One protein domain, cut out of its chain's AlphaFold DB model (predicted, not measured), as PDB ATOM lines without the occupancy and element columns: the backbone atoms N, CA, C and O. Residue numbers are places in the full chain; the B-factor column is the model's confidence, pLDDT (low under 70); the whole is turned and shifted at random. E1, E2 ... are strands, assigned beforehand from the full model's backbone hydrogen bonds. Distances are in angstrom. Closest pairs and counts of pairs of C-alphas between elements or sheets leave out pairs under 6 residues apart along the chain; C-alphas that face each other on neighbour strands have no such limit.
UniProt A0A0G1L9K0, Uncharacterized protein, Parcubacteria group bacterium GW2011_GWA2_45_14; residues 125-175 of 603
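This is residues 125 to 175 of the 603 residues of an uncharacterized protein of Parcubacteria group bacterium GW2011_GWA2_45_14 (UniProt A0A0G1L9K0). A small antiparallel sheet, E1 - E4 - E5, has a short hairpin, E2 and E3, over one face near E4, while residues 161 to 175 fold back beside E5. The printed part has 51 residues, no named helix and strands E1 to E5 in chain order; it is all strand, with 22 residues in named elements, under half. It is compact, with a radius of gyration of the C-alphas of 10.4 A and spans of 30 by 22 by 15 A.

Inner strand E4, residues 146 to 151, and E5, residues 155 to 160, form a hairpin at 153 degrees; N 147 and O 159 are 2.8 A apart. E1, residues 125 to 128, is antiparallel to E4 at 169 degrees, with N 150 and O 126 2.9 A apart. E2, residues 130 to 132, and E3, residues 139 to 141, form a hairpin at 154 degrees, with N 131 and O 140 3.0 A apart. The closest C-alphas of E2 and E4, Thr 130 and Leu 148, are 6.8 A apart.

E1 begins at C-alpha 125 (33.871, -5.301, 15.814); E5 ends at C-alpha 160 (25.949, -13.154, 1.697). E4 measures 16.3 A, E5 16.9 A, E1 10.6 A, E2 6.7 A and E3 6.4 A.

The printed part has no cut and no long link; residue 175 is under pLDDT 70.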
ATOM      1  N   VAL A 125      34.385  -5.573  14.463       92.62
ATOM      2  CA  VAL A 125      33.871  -5.301  15.814       92.62
ATOM      3  C   VAL A 125      32.738  -6.258  16.157       92.62
ATOM      4  O   VAL A 125      32.738  -6.865  17.226       92.62
ATOM      5  N   ARG A 126      31.763  -6.400  15.252       92.50
ATOM      6  CA  ARG A 126      30.613  -7.294  15.435       92.50
ATOM      7  C   ARG A 126      30.099  -7.831  14.107       92.50
ATOM      8  O   ARG A 126      30.256  -7.206  13.064       92.50
ATOM      9  N   THR A 127      29.428  -8.975  14.174       93.00
ATOM     10  CA  THR A 127      28.728  -9.593  13.045       93.00
ATOM     11  C   THR A 127      27.328 -10.006  13.468       93.00
ATOM     12  O   THR A 127      27.164 -10.543  14.565       93.00
ATOM     13  N   GLY A 128      26.324  -9.827  12.614       92.38
ATOM     14  CA  GLY A 128      24.967 -10.270  12.931       92.38
ATOM     15  C   GLY A 128      23.943  -9.975  11.844       92.38
ATOM     16  O   GLY A 128      24.253  -9.384  10.815       92.38
ATOM     17  N   LYS A 129      22.696 -10.387  12.083       93.75
ATOM     18  CA  LYS A 129      21.542 -10.016  11.244       93.75
ATOM     19  C   LYS A 129      21.094  -8.574  11.452       93.75
ATOM     20  O   LYS A 129      20.469  -8.010  10.560       93.75
ATOM     21  N   THR A 130      21.420  -8.011  12.610       90.12
ATOM     22  CA  THR A 130      20.975  -6.685  13.018       90.12
ATOM     23  C   THR A 130      22.136  -5.897  13.606       90.12
ATOM     24  O   THR A 130      22.878  -6.421  14.440       90.12
ATOM     25  N   ILE A 131      22.282  -4.641  13.191       89.12
ATOM     26  CA  ILE A 131      23.286  -3.698  13.690       89.12
ATOM     27  C   ILE A 131      22.574  -2.393  14.033       89.12
ATOM     28  O   ILE A 131      21.918  -1.788  13.192       89.12
ATOM     29  N   LYS A 132      22.684  -1.959  15.289       84.56
ATOM     30  CA  LYS A 132      22.054  -0.715  15.746       84.56
ATOM     31  C   LYS A 132      22.826   0.495  15.232       84.56
ATOM     32  O   LYS A 132      24.018   0.600  15.538       84.56
ATOM     33  N   ASN A 133      22.149   1.410  14.534       81.00
ATOM     34  CA  ASN A 133      22.720   2.688  14.120       81.00
ATOM     35  C   ASN A 133      22.768   3.644  15.334       81.00
ATOM     36  O   ASN A 133      21.718   4.016  15.864       81.00
ATOM     37  N   PRO A 134      23.957   4.056  15.812       71.75
ATOM     38  CA  PRO A 134      24.078   4.909  16.988       71.75
ATOM     39  C   PRO A 134      23.642   6.360  16.733       71.75
ATOM     40  O   PRO A 134      23.362   7.067  17.696       71.75
ATOM     41  N   GLN A 135      23.575   6.812  15.475       71.56
ATOM     42  CA  GLN A 135      23.165   8.177  15.130       71.56
ATOM     43  C   GLN A 135      21.642   8.327  15.076       71.56
ATOM     44  O   GLN A 135      21.107   9.324  15.550       71.56
ATOM     45  N   THR A 136      20.939   7.335  14.524       76.69
ATOM     46  CA  THR A 136      19.474   7.376  14.363       76.69
ATOM     47  C   THR A 136      18.729   6.607  15.454       76.69
ATOM     48  O   THR A 136      17.541   6.833  15.666       76.69
ATOM     49  N   GLY A 137      19.404   5.688  16.152       77.31
ATOM     50  CA  GLY A 137      18.795   4.789  17.134       77.31
ATOM     51  C   GLY A 137      17.967   3.652  16.524       77.31
ATOM     52  O   GLY A 137      17.417   2.854  17.285       77.31
ATOM     53  N   VAL A 138      17.890   3.572  15.190       73.00
ATOM     54  CA  VAL A 138      17.147   2.555  14.434       73.00
ATOM     55  C   VAL A 138      18.055   1.360  14.134       73.00
ATOM     56  O   VAL A 138      19.244   1.515  13.854       73.00
ATOM     57  N   ASP A 139      17.488   0.161  14.205       84.06
ATOM     58  CA  ASP A 139      18.180  -1.080  13.878       84.06
ATOM     59  C   ASP A 139      18.219  -1.298  12.360       84.06
ATOM     60  O   ASP A 139      17.202  -1.210  11.670       84.06
ATOM     61  N   GLU A 140      19.402  -1.598  11.831       85.31
ATOM     62  CA  GLU A 140      19.569  -2.010  10.446       85.31
ATOM     63  C   GLU A 140      19.521  -3.534  10.349       85.31
ATOM     64  O   GLU A 140      20.217  -4.225  11.091       85.31
ATOM     65  N   HIS A 141      18.731  -4.054   9.407       90.94
ATOM     66  CA  HIS A 141      18.565  -5.487   9.185       90.94
ATOM     67  C   HIS A 141      19.195  -5.933   7.856       90.94
ATOM     68  O   HIS A 141      19.012  -5.301   6.806       90.94
ATOM     69  N   ALA A 142      19.937  -7.041   7.900       90.69
ATOM     70  CA  ALA A 142      20.389  -7.767   6.715       90.69
ATOM     71  C   ALA A 142      19.201  -8.471   6.035       90.69
ATOM     72  O   ALA A 142      18.246  -8.845   6.716       90.69
ATOM     73  N   ALA A 143      19.273  -8.718   4.723       91.44
ATOM     74  CA  ALA A 143      18.325  -9.622   4.066       91.44
ATOM     75  C   ALA A 143      18.461 -11.067   4.596       91.44
ATOM     76  O   ALA A 143      19.433 -11.405   5.280       91.44
ATOM     77  N   ASP A 144      17.505 -11.946   4.285       86.50
ATOM     78  CA  ASP A 144      17.469 -13.328   4.795       86.50
ATOM     79  C   ASP A 144      18.706 -14.163   4.412       86.50
ATOM     80  O   ASP A 144      19.160 -14.973   5.223       86.50
ATOM     81  N   ASP A 145      19.329 -13.911   3.258       92.38
ATOM     82  CA  ASP A 145      20.564 -14.569   2.804       92.38
ATOM     83  C   ASP A 145      21.848 -13.775   3.115       92.38
ATOM     84  O   ASP A 145      22.936 -14.184   2.713       92.38
ATOM     85  N   GLU A 146      21.751 -12.675   3.868       94.31
ATOM     86  CA  GLU A 146      22.867 -11.772   4.179       94.31
ATOM     87  C   GLU A 146      23.186 -11.684   5.678       94.31
ATOM     88  O   GLU A 146      22.397 -12.060   6.546       94.31
ATOM     89  N   MET A 147      24.350 -11.134   5.998       94.94
ATOM     90  CA  MET A 147      24.741 -10.693   7.329       94.94
ATOM     91  C   MET A 147      25.439  -9.336   7.253       94.94
ATOM     92  O   MET A 147      26.044  -8.992   6.237       94.94
ATOM     93  N   LEU A 148      25.359  -8.585   8.344       96.50
ATOM     94  CA  LEU A 148      26.053  -7.320   8.525       96.50
ATOM     95  C   LEU A 148      27.348  -7.559   9.309       96.50
ATOM     96  O   LEU A 148      27.361  -8.297  10.302       96.50
ATOM     97  N   ILE A 149      28.429  -6.926   8.865       96.00
ATOM     98  CA  ILE A 149      29.755  -6.949   9.488       96.00
ATOM     99  C   ILE A 149      30.132  -5.501   9.787       96.00
ATOM    100  O   ILE A 149      30.331  -4.718   8.863       96.00
ATOM    101  N   GLU A 150      30.223  -5.136  11.063       95.69
ATOM    102  CA  GLU A 150      30.693  -3.810  11.474       95.69
ATOM    103  C   GLU A 150      32.191  -3.819  11.720       95.69
ATOM    104  O   GLU A 150      32.724  -4.703  12.401       95.69
ATOM    105  N   TYR A 151      32.846  -2.787  11.205       96.38
ATOM    106  CA  TYR A 151      34.266  -2.546  11.352       96.38
ATOM    107  C   TYR A 151      34.558  -1.455  12.384       96.38
ATOM    108  O   TYR A 151      33.731  -0.597  12.686       96.38
ATOM    109  N   SER A 152      35.783  -1.463  12.907       94.44
ATOM    110  CA  SER A 152      36.258  -0.528  13.935       94.44
ATOM    111  C   SER A 152      36.275   0.938  13.500       94.44
ATOM    112  O   SER A 152      36.380   1.818  14.346       94.44
ATOM    113  N   ASP A 153      36.194   1.204  12.196       93.06
ATOM    114  CA  ASP A 153      36.096   2.548  11.618       93.06
ATOM    115  C   ASP A 153      34.646   3.070  11.541       93.06
ATOM    116  O   ASP A 153      34.416   4.157  11.014       93.06
ATOM    117  N   GLY A 154      33.668   2.320  12.066       91.25
ATOM    118  CA  GLY A 154      32.252   2.698  12.050       91.25
ATOM    119  C   GLY A 154      31.573   2.490  10.695       91.25
ATOM    120  O   GLY A 154      30.513   3.066  10.441       91.25
ATOM    121  N   THR A 155      32.177   1.693   9.812       94.94
ATOM    122  CA  THR A 155      31.551   1.253   8.562       94.94
ATOM    123  C   THR A 155      30.954  -0.144   8.697       94.94
ATOM    124  O   THR A 155      31.389  -0.949   9.524       94.94
ATOM    125  N   VAL A 156      29.954  -0.443   7.871       94.75
ATOM    126  CA  VAL A 156      29.291  -1.748   7.809       94.75
ATOM    127  C   VAL A 156      29.375  -2.304   6.394       94.75
ATOM    128  O   VAL A 156      29.241  -1.581   5.408       94.75
ATOM    129  N   GLU A 157      29.607  -3.609   6.301       96.44
ATOM    130  CA  GLU A 157      29.533  -4.391   5.069       96.44
ATOM    131  C   GLU A 157      28.364  -5.371   5.144       96.44
ATOM    132  O   GLU A 157      28.182  -6.067   6.146       96.44
ATOM    133  N   ARG A 158      27.606  -5.468   4.050       96.06
ATOM    134  CA  ARG A 158      26.640  -6.545   3.814       96.06
ATOM    135  C   ARG A 158      27.328  -7.670   3.059       96.06
ATOM    136  O   ARG A 158      27.937  -7.435   2.017       96.06
ATOM    137  N   ARG A 159      27.223  -8.893   3.574       95.31
ATOM    138  CA  ARG A 159      27.820 -10.079   2.954       95.31
ATOM    139  C   ARG A 159      26.807 -11.207   2.896       95.31
ATOM    140  O   ARG A 159      26.090 -11.438   3.866       95.31
ATOM    141  N   LYS A 160      26.757 -11.934   1.779       94.44
ATOM    142  CA  LYS A 160      25.949 -13.154   1.697       94.44
ATOM    143  C   LYS A 160      26.487 -14.201   2.659       94.44
ATOM    144  O   LYS A 160      27.697 -14.393   2.746       94.44
ATOM    145  N   ILE A 161      25.596 -14.913   3.343       89.69
ATOM    146  CA  ILE A 161      25.971 -15.984   4.276       89.69
ATOM    147  C   ILE A 161      26.722 -17.103   3.532       89.69
ATOM    148  O   ILE A 161      27.680 -17.652   4.070       89.69
ATOM    149  N   SER A 162      26.352 -17.380   2.272       89.06
ATOM    150  CA  SER A 162      27.049 -18.342   1.398       89.06
ATOM    151  C   SER A 162      28.503 -17.969   1.106       89.06
ATOM    152  O   SER A 162      29.317 -18.855   0.869       89.06
ATOM    153  N   ASP A 163      28.833 -16.677   1.160       91.12
ATOM    154  CA  ASP A 163      30.135 -16.119   0.784       91.12
ATOM    155  C   ASP A 163      30.764 -15.335   1.940       91.12
ATOM    156  O   ASP A 163      31.529 -14.394   1.738       91.12
ATOM    157  N   VAL A 164      30.468 -15.731   3.185       89.38
ATOM    158  CA  VAL A 164      30.902 -15.015   4.394       89.38
ATOM    159  C   VAL A 164      32.424 -14.846   4.499       89.38
ATOM    160  O   VAL A 164      32.901 -13.946   5.180       89.38
ATOM    161  N   ASN A 165      33.208 -15.667   3.800       90.94
ATOM    162  CA  ASN A 165      34.670 -15.608   3.797       90.94
ATOM    163  C   ASN A 165      35.280 -14.739   2.690       90.94
ATOM    164  O   ASN A 165      36.501 -14.571   2.681       90.94
ATOM    165  N   THR A 166      34.460 -14.178   1.799       93.06
ATOM    166  CA  THR A 166      34.901 -13.373   0.655       93.06
ATOM    167  C   THR A 166      34.493 -11.916   0.881       93.06
ATOM    168  O   THR A 166      33.316 -11.588   0.723       93.06
ATOM    169  N   PRO A 167      35.422 -11.026   1.275       91.19
ATOM    170  CA  PRO A 167      35.107  -9.614   1.451       91.19
ATOM    171  C   PRO A 167      34.609  -8.994   0.145       91.19
ATOM    172  O   PRO A 167      35.231  -9.170  -0.900       91.19
ATOM    173  N   THR A 168      33.508  -8.243   0.198       90.38
ATOM    174  CA  THR A 168      32.964  -7.551  -0.984       90.38
ATOM    175  C   THR A 168      33.808  -6.337  -1.372       90.38
ATOM    176  O   THR A 168      33.737  -5.861  -2.503       90.38
ATOM    177  N   GLY A 169      34.585  -5.809  -0.418       88.19
ATOM    178  CA  GLY A 169      35.332  -4.557  -0.554       88.19
ATOM    179  C   GLY A 169      34.452  -3.302  -0.499       88.19
ATOM    180  O   GLY A 169      34.981  -2.196  -0.565       88.19
ATOM    181  N   GLN A 170      33.131  -3.452  -0.357       90.75
ATOM    182  CA  GLN A 170      32.184  -2.345  -0.273       90.75
ATOM    183  C   GLN A 170      31.715  -2.176   1.170       90.75
ATOM    184  O   GLN A 170      31.046  -3.043   1.731       90.75
ATOM    185  N   THR A 171      32.064  -1.040   1.770       93.50
ATOM    186  CA  THR A 171      31.572  -0.638   3.089       93.50
ATOM    187  C   THR A 171      30.853   0.688   2.985       93.50
ATOM    188  O   THR A 171      31.302   1.569   2.253       93.50
ATOM    189  N   THR A 172      29.813   0.864   3.778       90.62
ATOM    190  CA  THR A 172      29.066   2.118   3.901       90.62
ATOM    191  C   THR A 172      29.127   2.596   5.340       90.62
ATOM    192  O   THR A 172      29.277   1.803   6.275       90.62
ATOM    193  N   THR A 173      29.081   3.908   5.538       88.12
ATOM    194  CA  THR A 173      29.162   4.484   6.881       88.12
ATOM    195  C   THR A 173      27.870   4.161   7.625       88.12
ATOM    196  O   THR A 173      26.795   4.295   7.044       88.12
ATOM    197  N   ILE A 174      27.927   3.783   8.908       79.81
ATOM    198  CA  ILE A 174      26.703   3.463   9.672       79.81
ATOM    199  C   ILE A 174      25.685   4.621   9.626       79.81
ATOM    200  O   ILE A 174      24.483   4.388   9.598       79.81
ATOM    201  N   GLY A 175      26.154   5.871   9.547       66.75
ATOM    202  CA  GLY A 175      25.302   7.058   9.422       66.75
ATOM    203  C   GLY A 175      24.539   7.200   8.101       66.75
ATOM    204  O   GLY A 175      23.504   7.856   8.070       66.75
TER     205      GLY A 175